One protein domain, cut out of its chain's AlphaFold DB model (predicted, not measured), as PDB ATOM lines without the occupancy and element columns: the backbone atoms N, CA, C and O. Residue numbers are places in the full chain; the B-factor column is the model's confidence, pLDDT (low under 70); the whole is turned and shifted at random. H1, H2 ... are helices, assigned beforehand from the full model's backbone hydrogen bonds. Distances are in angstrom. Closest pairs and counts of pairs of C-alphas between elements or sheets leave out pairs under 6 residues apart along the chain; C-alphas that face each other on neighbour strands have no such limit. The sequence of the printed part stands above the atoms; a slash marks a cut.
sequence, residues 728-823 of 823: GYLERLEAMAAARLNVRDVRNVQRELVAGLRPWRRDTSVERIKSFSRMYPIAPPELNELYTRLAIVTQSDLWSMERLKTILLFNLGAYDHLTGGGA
ATOM      1  N   GLY A 728      45.072 -10.316  49.397       87.19
ATOM      2  CA  GLY A 728      45.672  -9.224  48.618       87.19
ATOM      3  C   GLY A 728      46.114  -8.014  49.457       87.19
ATOM      4  O   GLY A 728      46.651  -7.049  48.908       87.19
ATOM      5  N   TYR A 729      45.855  -8.011  50.774       90.25
ATOM      6  CA  TYR A 729      46.163  -6.865  51.635       90.25
ATOM      7  C   TYR A 729      47.666  -6.687  51.873       90.25
ATOM      8  O   TYR A 729      48.172  -5.577  51.703       90.25
ATOM      9  N   LEU A 730      48.385  -7.765  52.213       86.38
ATOM     10  CA  LEU A 730      49.836  -7.692  52.417       86.38
ATOM     11  C   LEU A 730      50.556  -7.376  51.114       86.38
ATOM     12  O   LEU A 730      51.380  -6.473  51.090       86.38
ATOM     13  N   GLU A 731      50.172  -8.032  50.024       86.62
ATOM     14  CA  GLU A 731      50.764  -7.844  48.702       86.62
ATOM     15  C   GLU A 731      50.663  -6.375  48.263       86.62
ATOM     16  O   GLU A 731      51.607  -5.802  47.711       86.62
ATOM     17  N   ARG A 732      49.534  -5.720  48.569       87.38
ATOM     18  CA  ARG A 732      49.361  -4.282  48.349       87.38
ATOM     19  C   ARG A 732      50.325  -3.456  49.200       87.38
ATOM     20  O   ARG A 732      50.939  -2.530  48.672       87.38
ATOM     21  N   LEU A 733      50.442  -3.739  50.495       88.06
ATOM     22  CA  LEU A 733      51.333  -2.995  51.392       88.06
ATOM     23  C   LEU A 733      52.811  -3.200  51.041       88.06
ATOM     24  O   LEU A 733      53.575  -2.238  51.055       88.06
ATOM     25  N   GLU A 734      53.205  -4.413  50.663       84.81
ATOM     26  CA  GLU A 734      54.561  -4.753  50.228       84.81
ATOM     27  C   GLU A 734      54.924  -3.993  48.956       84.81
ATOM     28  O   GLU A 734      55.972  -3.347  48.883       84.81
ATOM     29  N   ALA A 735      54.018  -3.977  47.974       80.62
ATOM     30  CA  ALA A 735      54.204  -3.196  46.761       80.62
ATOM     31  C   ALA A 735      54.296  -1.686  47.062       80.62
ATOM     32  O   ALA A 735      55.086  -0.975  46.432       80.62
ATOM     33  N   MET A 736      53.533  -1.177  48.041       80.00
ATOM     34  CA  MET A 736      53.632   0.221  48.486       80.00
ATOM     35  C   MET A 736      54.978   0.515  49.153       80.00
ATOM     36  O   MET A 736      55.598   1.539  48.852       80.00
ATOM     37  N   ALA A 737      55.440  -0.368  50.039       78.12
ATOM     38  CA  ALA A 737      56.719  -0.238  50.725       78.12
ATOM     39  C   ALA A 737      57.892  -0.262  49.733       78.12
ATOM     40  O   ALA A 737      58.748   0.626  49.762       78.12
ATOM     41  N   ALA A 738      57.882  -1.211  48.791       73.69
ATOM     42  CA  ALA A 738      58.891  -1.335  47.742       73.69
ATOM     43  C   ALA A 738      58.950  -0.083  46.853       73.69
ATOM     44  O   ALA A 738      60.034   0.445  46.587       73.69
ATOM     45  N   ALA A 739      57.786   0.442  46.450       71.00
ATOM     46  CA  ALA A 739      57.706   1.679  45.683       71.00
ATOM     47  C   ALA A 739      58.303   2.863  46.458       71.00
ATOM     48  O   ALA A 739      59.074   3.639  45.886       71.00
ATOM     49  N   ARG A 740      57.976   2.988  47.754       69.00
ATOM     50  CA  ARG A 740      58.447   4.061  48.644       69.00
ATOM     51  C   ARG A 740      59.962   4.060  48.829       69.00
ATOM     52  O   ARG A 740      60.573   5.124  48.779       69.00
ATOM     53  N   LEU A 741      60.549   2.890  49.055       63.31
ATOM     54  CA  LEU A 741      61.958   2.755  49.433       63.31
ATOM     55  C   LEU A 741      62.897   2.578  48.230       63.31
ATOM     56  O   LEU A 741      64.109   2.486  48.405       63.31
ATOM     57  N   ASN A 742      62.360   2.584  47.002       60.16
ATOM     58  CA  ASN A 742      63.118   2.403  45.758       60.16
ATOM     59  C   ASN A 742      63.991   1.130  45.781       60.16
ATOM     60  O   ASN A 742      65.114   1.110  45.267       60.16
ATOM     61  N   VAL A 743      63.480   0.074  46.417       52.69
ATOM     62  CA  VAL A 743      64.200  -1.184  46.625       52.69
ATOM     63  C   VAL A 743      64.088  -2.020  45.360       52.69
ATOM     64  O   VAL A 743      62.991  -2.356  44.919       52.69
ATOM     65  N   ARG A 744      65.236  -2.355  44.761       45.78
ATOM     66  CA  ARG A 744      65.276  -3.174  43.542       45.78
ATOM     67  C   ARG A 744      64.949  -4.641  43.817       45.78
ATOM     68  O   ARG A 744      64.456  -5.281  42.908       45.78
ATOM     69  N   ASP A 745      65.186  -5.161  45.016       45.53
ATOM     70  CA  ASP A 745      65.400  -6.597  45.273       45.53
ATOM     71  C   ASP A 745      64.188  -7.414  45.773       45.53
ATOM     72  O   ASP A 745      64.350  -8.477  46.370       45.53
ATOM     73  N   VAL A 746      62.951  -6.981  45.510       46.41
ATOM     74  CA  VAL A 746      61.776  -7.828  45.791       46.41
ATOM     75  C   VAL A 746      61.585  -8.791  44.613       46.41
ATOM     76  O   VAL A 746      61.024  -8.435  43.574       46.41
ATOM     77  N   ARG A 747      62.119 -10.010  44.766       43.47
ATOM     78  CA  ARG A 747      62.384 -11.019  43.712       43.47
ATOM     79  C   ARG A 747      61.199 -11.432  42.819       43.47
ATOM     80  O   ARG A 747      61.430 -12.040  41.777       43.47
ATOM     81  N   ASN A 748      59.960 -11.060  43.146       45.47
ATOM     82  CA  ASN A 748      58.778 -11.303  42.299       45.47
ATOM     83  C   ASN A 748      58.135 -10.032  41.721       45.47
ATOM     84  O   ASN A 748      57.463 -10.089  40.697       45.47
ATOM     85  N   VAL A 749      58.412  -8.872  42.308       45.03
ATOM     86  CA  VAL A 749      57.879  -7.568  41.892       45.03
ATOM     87  C   VAL A 749      58.650  -7.022  40.673       45.03
ATOM     88  O   VAL A 749      58.121  -6.261  39.865       45.03
ATOM     89  N   GLN A 750      59.886  -7.486  40.464       40.44
ATOM     90  CA  GLN A 750      60.791  -7.027  39.402       40.44
ATOM     91  C   GLN A 750      60.361  -7.329  37.955       40.44
ATOM     92  O   GLN A 750      60.862  -6.663  37.049       40.44
ATOM     93  N   ARG A 751      59.475  -8.298  37.681       44.00
ATOM     94  CA  ARG A 751      59.172  -8.670  36.282       44.00
ATOM     95  C   ARG A 751      58.152  -7.762  35.586       44.00
ATOM     96  O   ARG A 751      58.225  -7.638  34.369       44.00
ATOM     97  N   GLU A 752      57.293  -7.065  36.331       42.31
ATOM     98  CA  GLU A 752      56.319  -6.115  35.757       42.31
ATOM     99  C   GLU A 752      56.646  -4.640  36.053       42.31
ATOM    100  O   GLU A 752      56.320  -3.760  35.254       42.31
ATOM    101  N   LEU A 753      57.358  -4.332  37.147       43.97
ATOM    102  CA  LEU A 753      57.595  -2.941  37.568       43.97
ATOM    103  C   LEU A 753      58.699  -2.200  36.800       43.97
ATOM    104  O   LEU A 753      58.694  -0.967  36.767       43.97
ATOM    105  N   VAL A 754      59.623  -2.914  36.148       42.16
ATOM    106  CA  VAL A 754      60.777  -2.298  35.460       42.16
ATOM    107  C   VAL A 754      60.378  -1.590  34.153       42.16
ATOM    108  O   VAL A 754      61.128  -0.752  33.658       42.16
ATOM    109  N   ALA A 755      59.175  -1.831  33.620       39.12
ATOM    110  CA  ALA A 755      58.764  -1.276  32.331       39.12
ATOM    111  C   ALA A 755      58.015   0.075  32.389       39.12
ATOM    112  O   ALA A 755      57.762   0.641  31.326       39.12
ATOM    113  N   GLY A 756      57.657   0.633  33.560       42.72
ATOM    114  CA  GLY A 756      56.738   1.788  33.530       42.72
ATOM    115  C   GLY A 756      56.580   2.730  34.724       42.72
ATOM    116  O   GLY A 756      55.799   3.672  34.595       42.72
ATOM    117  N   LEU A 757      57.270   2.574  35.860       38.47
ATOM    118  CA  LEU A 757      57.010   3.441  37.023       38.47
ATOM    119  C   LEU A 757      58.216   4.295  37.436       38.47
ATOM    120  O   LEU A 757      59.287   3.805  37.780       38.47
ATOM    121  N   ARG A 758      58.004   5.619  37.429       37.72
ATOM    122  CA  ARG A 758      58.891   6.595  38.080       37.72
ATOM    123  C   ARG A 758      58.923   6.325  39.597       37.72
ATOM    124  O   ARG A 758      57.873   5.972  40.143       37.72
ATOM    125  N   PRO A 759      60.062   6.564  40.279       37.66
ATOM    126  CA  PRO A 759      60.195   6.366  41.725       37.66
ATOM    127  C   PRO A 759      59.061   7.045  42.506       37.66
ATOM    128  O   PRO A 759      58.552   8.083  42.067       37.66
ATOM    129  N   TRP A 760      58.676   6.492  43.663       41.34
ATOM    130  CA  TRP A 760      57.722   7.100  44.602       41.34
ATOM    131  C   TRP A 760      58.311   8.400  45.175       41.34
ATOM    132  O   TRP A 760      58.804   8.477  46.293       41.34
ATOM    133  N   ARG A 761      58.301   9.470  44.378       41.72
ATOM    134  CA  ARG A 761      58.540  10.838  44.839       41.72
ATOM    135  C   ARG A 761      57.215  11.397  45.328       41.72
ATOM    136  O   ARG A 761      56.568  12.041  44.520       41.72
ATOM    137  N   ARG A 762      56.807  11.144  46.584       50.94
ATOM    138  CA  ARG A 762      55.671  11.813  47.278       50.94
ATOM    139  C   ARG A 762      54.496  12.230  46.362       50.94
ATOM    140  O   ARG A 762      53.944  13.314  46.516       50.94
ATOM    141  N   ASP A 763      54.138  11.419  45.372       58.97
ATOM    142  CA  ASP A 763      53.071  11.762  44.440       58.97
ATOM    143  C   ASP A 763      51.814  11.185  45.062       58.97
ATOM    144  O   ASP A 763      51.449  10.031  44.856       58.97
ATOM    145  N   THR A 764      51.241  11.995  45.939       66.69
ATOM    146  CA  THR A 764      50.049  11.720  46.735       66.69
ATOM    147  C   THR A 764      48.773  12.016  45.937       66.69
ATOM    148  O   THR A 764      47.719  12.295  46.518       66.69
ATOM    149  N   SER A 765      48.851  11.988  44.597       82.00
ATOM    150  CA  SER A 765      47.697  12.182  43.721       82.00
ATOM    151  C   SER A 765      46.687  11.052  43.872       82.00
ATOM    152  O   SER A 765      47.012   9.873  44.043       82.00
ATOM    153  N   VAL A 766      45.414  11.425  43.786       86.12
ATOM    154  CA  VAL A 766      44.313  10.479  43.943       86.12
ATOM    155  C   VAL A 766      44.260   9.495  42.770       86.12
ATOM    156  O   VAL A 766      43.972   8.313  42.968       86.12
ATOM    157  N   GLU A 767      44.618   9.928  41.561       86.94
ATOM    158  CA  GLU A 767      44.745   9.060  40.388       86.94
ATOM    159  C   GLU A 767      45.748   7.928  40.618       86.94
ATOM    160  O   GLU A 767      45.472   6.784  40.245       86.94
ATOM    161  N   ARG A 768      46.885   8.214  41.267       82.75
ATOM    162  CA  ARG A 768      47.889   7.192  41.576       82.75
ATOM    163  C   ARG A 768      47.359   6.184  42.588       82.75
ATOM    164  O   ARG A 768      47.522   4.991  42.356       82.75
ATOM    165  N   ILE A 769      46.673   6.629  43.644       88.44
ATOM    166  CA  ILE A 769      46.045   5.740  44.642       88.44
ATOM    167  C   ILE A 769      45.039   4.795  43.967       88.44
ATOM    168  O   ILE A 769      45.093   3.581  44.155       88.44
ATOM    169  N   LYS A 770      44.160   5.332  43.111       90.69
ATOM    170  CA  LYS A 770      43.189   4.534  42.342       90.69
ATOM    171  C   LYS A 770      43.871   3.559  41.381       90.69
ATOM    172  O   LYS A 770      43.433   2.423  41.241       90.69
ATOM    173  N   SER A 771      44.932   3.999  40.704       87.75
ATOM    174  CA  SER A 771      45.722   3.145  39.812       87.75
ATOM    175  C   SER A 771      46.360   1.983  40.572       87.75
ATOM    176  O   SER A 771      46.231   0.832  40.163       87.75
ATOM    177  N   PHE A 772      46.961   2.278  41.725       86.31
ATOM    178  CA  PHE A 772      47.590   1.288  42.588       86.31
ATOM    179  C   PHE A 772      46.581   0.256  43.104       86.31
ATOM    180  O   PHE A 772      46.844  -0.942  43.068       86.31
ATOM    181  N   SER A 773      45.386   0.711  43.491       88.94
ATOM    182  CA  SER A 773      44.303  -0.174  43.926       88.94
ATOM    183  C   SER A 773      43.830  -1.150  42.837       88.94
ATOM    184  O   SER A 773      43.482  -2.293  43.134       88.94
ATOM    185  N   ARG A 774      43.855  -0.732  41.564       91.75
ATOM    186  CA  ARG A 774      43.544  -1.616  40.427       91.75
ATOM    187  C   ARG A 774      44.646  -2.636  40.145       91.75
ATOM    188  O   ARG A 774      44.332  -3.730  39.696       91.75
ATOM    189  N   MET A 775      45.904  -2.272  40.381       89.31
ATOM    190  CA  MET A 775      47.063  -3.136  40.135       89.31
ATOM    191  C   MET A 775      47.221  -4.216  41.212       89.31
ATOM    192  O   MET A 775      47.538  -5.352  40.888       89.31
ATOM    193  N   TYR A 776      46.945  -3.876  42.474       90.75
ATOM    194  CA  TYR A 776      47.074  -4.782  43.622       90.75
ATOM    195  C   TYR A 776      45.738  -4.931  44.357       90.75
ATOM    196  O   TYR A 776      45.619  -4.417  45.468       90.75
ATOM    197  N   PRO A 777      44.690  -5.514  43.746       91.81
ATOM    198  CA  PRO A 777      43.341  -5.554  44.316       91.81
ATOM    199  C   PRO A 777      43.273  -6.361  45.621       91.81
ATOM    200  O   PRO A 777      43.940  -7.378  45.768       91.81
ATOM    201  N   ILE A 778      42.416  -5.921  46.545       93.31
ATOM    202  CA  ILE A 778      42.049  -6.680  47.752       93.31
ATOM    203  C   ILE A 778      40.748  -7.437  47.487       93.31
ATOM    204  O   ILE A 778      39.846  -6.897  46.853       93.31
ATOM    205  N   ALA A 779      40.619  -8.667  47.980       88.62
ATOM    206  CA  ALA A 779      39.362  -9.406  47.929       88.62
ATOM    207  C   ALA A 779      38.639  -9.380  49.293       88.62
ATOM    208  O   ALA A 779      39.294  -9.544  50.329       88.62
ATOM    209  N   PRO A 780      37.299  -9.238  49.314       92.00
ATOM    210  CA  PRO A 780      36.405  -9.055  48.163       92.00
ATOM    211  C   PRO A 780      36.408  -7.603  47.611       92.00
ATOM    212  O   PRO A 780      36.940  -6.702  48.268       92.00
ATOM    213  N   PRO A 781      35.850  -7.349  46.405       92.69
ATOM    214  CA  PRO A 781      35.890  -6.040  45.737       92.69
ATOM    215  C   PRO A 781      35.337  -4.869  46.563       92.69
ATOM    216  O   PRO A 781      35.779  -3.733  46.402       92.69
ATOM    217  N   GLU A 782      34.401  -5.126  47.470       93.81
ATOM    218  CA  GLU A 782      33.842  -4.132  48.386       93.81
ATOM    219  C   GLU A 782      34.909  -3.626  49.363       93.81
ATOM    220  O   GLU A 782      35.054  -2.415  49.554       93.81
ATOM    221  N   LEU A 783      35.733  -4.532  49.909       93.06
ATOM    222  CA  LEU A 783      36.873  -4.163  50.752       93.06
ATOM    223  C   LEU A 783      37.964  -3.461  49.946       93.06
ATOM    224  O   LEU A 783      38.639  -2.570  50.471       93.06
ATOM    225  N   ASN A 784      38.112  -3.807  48.664       95.06
ATOM    226  CA  ASN A 784      39.000  -3.081  47.767       95.06
ATOM    227  C   ASN A 784      38.603  -1.609  47.644       95.06
ATOM    228  O   ASN A 784      39.439  -0.711  47.789       95.06
ATOM    229  N   GLU A 785      37.323  -1.364  47.370       95.25
ATOM    230  CA  GLU A 785      36.780  -0.018  47.240       95.25
ATOM    231  C   GLU A 785      36.886   0.726  48.573       95.25
ATOM    232  O   GLU A 785      37.399   1.847  48.607       95.25
ATOM    233  N   LEU A 786      36.523   0.080  49.685       95.12
ATOM    234  CA  LEU A 786      36.648   0.652  51.024       95.12
ATOM    235  C   LEU A 786      38.086   1.096  51.317       95.12
ATOM    236  O   LEU A 786      38.307   2.249  51.697       95.12
ATOM    237  N   TYR A 787      39.078   0.224  51.095       95.12
ATOM    238  CA  TYR A 787      40.476   0.580  51.335       95.12
ATOM    239  C   TYR A 787      40.977   1.648  50.364       95.12
ATOM    240  O   TYR A 787      41.762   2.507  50.752       95.12
ATOM    241  N   THR A 788      40.484   1.675  49.122       95.62
ATOM    242  CA  THR A 788      40.806   2.750  48.167       95.62
ATOM    243  C   THR A 788      40.334   4.103  48.686       95.62
ATOM    244  O   THR A 788      41.082   5.080  48.650       95.62
ATOM    245  N   ARG A 789      39.107   4.171  49.213       96.62
ATOM    246  CA  ARG A 789      38.572   5.395  49.819       96.62
ATOM    247  C   ARG A 789      39.350   5.777  51.072       96.62
ATOM    248  O   ARG A 789      39.658   6.957  51.240       96.62
ATOM    249  N   LEU A 790      39.711   4.812  51.920       95.62
ATOM    250  CA  LEU A 790      40.557   5.068  53.090       95.62
ATOM    251  C   LEU A 790      41.922   5.612  52.687       95.62
ATOM    252  O   LEU A 790      42.338   6.629  53.229       95.62
ATOM    253  N   ALA A 791      42.568   5.016  51.688       94.56
ATOM    254  CA  ALA A 791      43.849   5.473  51.172       94.56
ATOM    255  C   ALA A 791      43.766   6.905  50.620       94.56
ATOM    256  O   ALA A 791      44.661   7.711  50.865       94.56
ATOM    257  N   ILE A 792      42.669   7.281  49.949       95.38
ATOM    258  CA  ILE A 792      42.436   8.684  49.559       95.38
ATOM    259  C   ILE A 792      42.441   9.592  50.797       95.38
ATOM    260  O   ILE A 792      43.090  10.632  50.793       95.38
ATOM    261  N   VAL A 793      41.773   9.199  51.881       96.50
ATOM    262  CA  VAL A 793      41.739   9.986  53.125       96.50
ATOM    263  C   VAL A 793      43.116  10.064  53.802       96.50
ATOM    264  O   VAL A 793      43.574  11.157  54.174       96.50
ATOM    265  N   THR A 794      43.796   8.930  53.952       94.62
ATOM    266  CA  THR A 794      44.983   8.797  54.804       94.62
ATOM    267  C   THR A 794      46.299   9.063  54.072       94.62
ATOM    268  O   THR A 794      47.272   9.423  54.729       94.62
ATOM    269  N   GLN A 795      46.344   8.968  52.740       91.62
ATOM    270  CA  GLN A 795      47.597   8.997  51.967       91.62
ATOM    271  C   GLN A 795      47.681  10.165  50.976       91.62
ATOM    272  O   GLN A 795      48.785  10.624  50.682       91.62
ATOM    273  N   SER A 796      46.554  10.700  50.483       91.19
ATOM    274  CA  SER A 796      46.597  11.774  49.476       91.19
ATOM    275  C   SER A 796      47.098  13.111  50.042       91.19
ATOM    276  O   SER A 796      47.282  13.252  51.252       91.19
ATOM    277  N   ASP A 797      47.266  14.129  49.194       89.88
ATOM    278  CA  ASP A 797      47.531  15.500  49.654       89.88
ATOM    279  C   ASP A 797      46.429  16.017  50.602       89.88
ATOM    280  O   ASP A 797      45.245  15.725  50.395       89.88
ATOM    281  N   LEU A 798      46.813  16.780  51.636       90.62
ATOM    282  CA  LEU A 798      45.895  17.283  52.668       90.62
ATOM    283  C   LEU A 798      44.798  18.187  52.092       90.62
ATOM    284  O   LEU A 798      43.666  18.135  52.580       90.62
ATOM    285  N   TRP A 799      45.118  18.963  51.055       91.25
ATOM    286  CA  TRP A 799      44.245  19.964  50.441       91.25
ATOM    287  C   TRP A 799      43.523  19.455  49.189       91.25
ATOM    288  O   TRP A 799      42.797  20.213  48.544       91.25
ATOM    289  N   SER A 800      43.681  18.174  48.845       92.31
ATOM    290  CA  SER A 800      42.952  17.554  47.737       92.31
ATOM    291  C   SER A 800      41.437  17.689  47.931       92.31
ATOM    292  O   SER A 800      40.874  17.235  48.930       92.31
ATOM    293  N   MET A 801      40.747  18.268  46.945       94.06
ATOM    294  CA  MET A 801      39.287  18.411  46.989       94.06
ATOM    295  C   MET A 801      38.587  17.047  47.035       94.06
ATOM    296  O   MET A 801      37.594  16.872  47.741       94.06
ATOM    297  N   GLU A 802      39.127  16.051  46.327       95.50
ATOM    298  CA  GLU A 802      38.592  14.691  46.377       95.50
ATOM    299  C   GLU A 802      38.788  14.060  47.762       95.50
ATOM    300  O   GLU A 802      37.887  13.373  48.250       95.50
ATOM    301  N   ARG A 803      39.897  14.357  48.451       95.75
ATOM    302  CA  ARG A 803      40.100  13.945  49.844       95.75
ATOM    303  C   ARG A 803      39.058  14.557  50.767       95.75
ATOM    304  O   ARG A 803      38.408  13.821  51.501       95.75
ATOM    305  N   LEU A 804      38.861  15.874  50.708       96.50
ATOM    306  CA  LEU A 804      37.882  16.578  51.547       96.50
ATOM    307  C   LEU A 804      36.455  16.064  51.311       96.50
ATOM    308  O   LEU A 804      35.720  15.810  52.264       96.50
ATOM    309  N   LYS A 805      36.085  15.817  50.047       97.31
ATOM    310  CA  LYS A 805      34.809  15.180  49.698       97.31
ATOM    311  C   LYS A 805      34.711  13.764  50.269       97.31
ATOM    312  O   LYS A 805      33.669  13.394  50.801       97.31
ATOM    313  N   THR A 806      35.782  12.977  50.186       97.19
ATOM    314  CA  THR A 806      35.809  11.597  50.700       97.19
ATOM    315  C   THR A 806      35.719  11.562  52.227       97.19
ATOM    316  O   THR A 806      34.990  10.729  52.755       97.19
ATOM    317  N   ILE A 807      36.360  12.502  52.933       97.25
ATOM    318  CA  ILE A 807      36.220  12.701  54.387       97.25
ATOM    319  C   ILE A 807      34.762  12.971  54.751       97.25
ATOM    320  O   ILE A 807      34.221  12.308  55.636       97.25
ATOM    321  N   LEU A 808      34.111  13.914  54.062       96.94
ATOM    322  CA  LEU A 808      32.703  14.226  54.304       96.94
ATOM    323  C   LEU A 808      31.823  12.986  54.100       96.94
ATOM    324  O   LEU A 808      31.022  12.658  54.965       96.94
ATOM    325  N   LEU A 809      32.011  12.270  52.988       96.81
ATOM    326  CA  LEU A 809      31.234  11.071  52.665       96.81
ATOM    327  C   LEU A 809      31.446   9.934  53.676       96.81
ATOM    328  O   LEU A 809      30.470   9.307  54.080       96.81
ATOM    329  N   PHE A 810      32.680   9.702  54.138       94.38
ATOM    330  CA  PHE A 810      32.953   8.719  55.191       94.38
ATOM    331  C   PHE A 810      32.229   9.048  56.489       94.38
ATOM    332  O   PHE A 810      31.590   8.181  57.073       94.38
ATOM    333  N   ASN A 811      32.314  10.299  56.938       94.06
ATOM    334  CA  ASN A 811      31.716  10.709  58.207       94.06
ATOM    335  C   ASN A 811      30.181  10.840  58.137       94.06
ATOM    336  O   ASN A 811      29.540  10.960  59.176       94.06
ATOM    337  N   LEU A 812      29.594  10.791  56.935       94.88
ATOM    338  CA  LEU A 812      28.149  10.690  56.699       94.88
ATOM    339  C   LEU A 812      27.664   9.241  56.486       94.88
ATOM    340  O   LEU A 812      26.488   9.049  56.188       94.88
ATOM    341  N   GLY A 813      28.542   8.236  56.602       92.12
ATOM    342  CA  GLY A 813      28.181   6.819  56.449       92.12
ATOM    343  C   GLY A 813      27.970   6.361  54.999       92.12
ATOM    344  O   GLY A 813      27.435   5.285  54.748       92.12
ATOM    345  N   ALA A 814      28.406   7.143  54.001       93.31
ATOM    346  CA  ALA A 814      28.173   6.822  52.586       93.31
ATOM    347  C   ALA A 814      28.837   5.506  52.131       93.31
ATOM    348  O   ALA A 814      28.448   4.942  51.109       93.31
ATOM    349  N   TYR A 815      29.830   5.022  52.878       92.12
ATOM    350  CA  TYR A 815      30.600   3.813  52.575       92.12
ATOM    351  C   TYR A 815      30.307   2.646  53.528       92.12
ATOM    352  O   TYR A 815      30.947   1.608  53.403       92.12
ATOM    353  N   ASP A 816      29.344   2.776  54.448       87.62
ATOM    354  CA  ASP A 816      29.070   1.738  55.455       87.62
ATOM    355  C   ASP A 816      28.606   0.423  54.811       87.62
ATOM    356  O   ASP A 816      28.951  -0.655  55.281       87.62
ATOM    357  N   HIS A 817      27.939   0.498  53.656       87.50
ATOM    358  CA  HIS A 817      27.547  -0.670  52.861       87.50
ATOM    359  C   HIS A 817      28.732  -1.528  52.372       87.50
ATOM    360  O   HIS A 817      28.534  -2.688  52.021       87.50
ATOM    361  N   LEU A 818      29.959  -0.988  52.345       86.81
ATOM    362  CA  LEU A 818      31.156  -1.694  51.872       86.81
ATOM    363  C   LEU A 818      31.816  -2.574  52.944       86.81
ATOM    364  O   LEU A 818      32.689  -3.371  52.616       86.81
ATOM    365  N   THR A 819      31.432  -2.450  54.217       76.69
ATOM    366  CA  THR A 819      31.993  -3.267  55.313       76.69
ATOM    367  C   THR A 819      31.313  -4.636  55.442       76.69
ATOM    368  O   THR A 819      31.687  -5.428  56.304       76.69
ATOM    369  N   GLY A 820      30.334  -4.940  54.578       61.38
ATOM    370  CA  GLY A 820      29.587  -6.203  54.587       61.38
ATOM    371  C   GLY A 820      28.482  -6.286  55.649       61.38
ATOM    372  O   GLY A 820      27.874  -7.341  55.795       61.38
ATOM    373  N   GLY A 821      28.201  -5.191  56.367       46.94
ATOM    374  CA  GLY A 821      27.136  -5.094  57.369       46.94
ATOM    375  C   GLY A 821      26.007  -4.169  56.920       46.94
ATOM    376  O   GLY A 821      25.986  -2.992  57.268       46.94
ATOM    377  N   GLY A 822      25.067  -4.691  56.134       30.83
ATOM    378  CA  GLY A 822      23.757  -4.068  55.984       30.83
ATOM    379  C   GLY A 822      22.851  -4.469  57.150       30.83
ATOM    380  O   GLY A 822      22.542  -5.652  57.262       30.83
ATOM    381  N   ALA A 823      22.399  -3.457  57.902       28.73
ATOM    382  CA  ALA A 823      21.428  -3.456  59.013       28.73
ATOM    383  C   ALA A 823      21.953  -3.809  60.415       28.73
ATOM    384  O   ALA A 823      22.332  -4.973  60.660       28.73
TER     385      ALA A 823
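Overview. This is residues 728 to 823 of the 823 residues of a protein of Acidobacteria bacterium (UniProt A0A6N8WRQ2). The helical hairpin of H3 and H4 forms the middle of an elongated body; the chain then folds back along H4, with H5 at one end of it and short H6 near the other. On the other side of the hairpin, H1 comes near H3 without clearly touching it, and short H2 sits farther out, touching no helix. The printed part has 96 residues, with six named helices, H1 to H6 in order, and no named strand; its class is all helix. It is only just compact, close to loose, with a radius of gyration of the C-alphas of 14.7 A, and its spans of 45 by 30 by 17 A are only just elongated.

Arrangement. Start at H4, residues 781 to 795, the hub, which touches three helices. Look first at H3, residues 766 to 775: it touches H4, opposite ways, at a tilt of 35.1 degrees, only just steep, and their closest C-alphas, those of Val 766 and Ile 792, are 6.2 A apart. H4 touches H5, residues 801 to 811, with residues 789 to 793 alone, at a steep tilt of 61 degrees, opposite ways; the closest C-alphas, of Val 793 and Arg 803, are 5.4 A apart. With residues 782 to 786 alone H4 touches H6, residues 816 to 819, where the closest C-alphas, of Glu 782 and Leu 818, are 5.0 A apart. H1, residues 729 to 741, is close to H3 but not clearly touching, with the closest C-alphas, of Arg 732 and Ser 773, 7.9 A apart; H1 and H4 are apart. H2, residues 750 to 753, is apart from H1 and from H3. In H1, H3, H4 and H5 every O i to N i+4 pair is within hydrogen-bond range; H2 and H6 are too short for such a pair.

Along the chain. Find C-alpha 781 at (35.890, -6.040, 45.737); from there H4 runs 20.0 A to C-alpha 795 at (47.597, 8.997, 51.967). H3 is 14.4 A long and H5 15.6 A. Go back to C-alpha 729 at (46.163, -6.865, 51.635), where H1 begins, 18.6 A long. H2 and H6 have four residues each, and H6 ends at C-alpha 819, at (31.993, -3.267, 55.313).

Size, cuts and confidence. The two C-alphas farthest apart, those of Arg 744 and Ala 823, the chain's last residue, are 46.5 A apart. The printed part has no cut. Look at residues 754 to 765 for the long link, from H2 to H3. The mean pLDDT of the printed part is 77.2, and residues 740 to 764 and 820 to 823 are under 70.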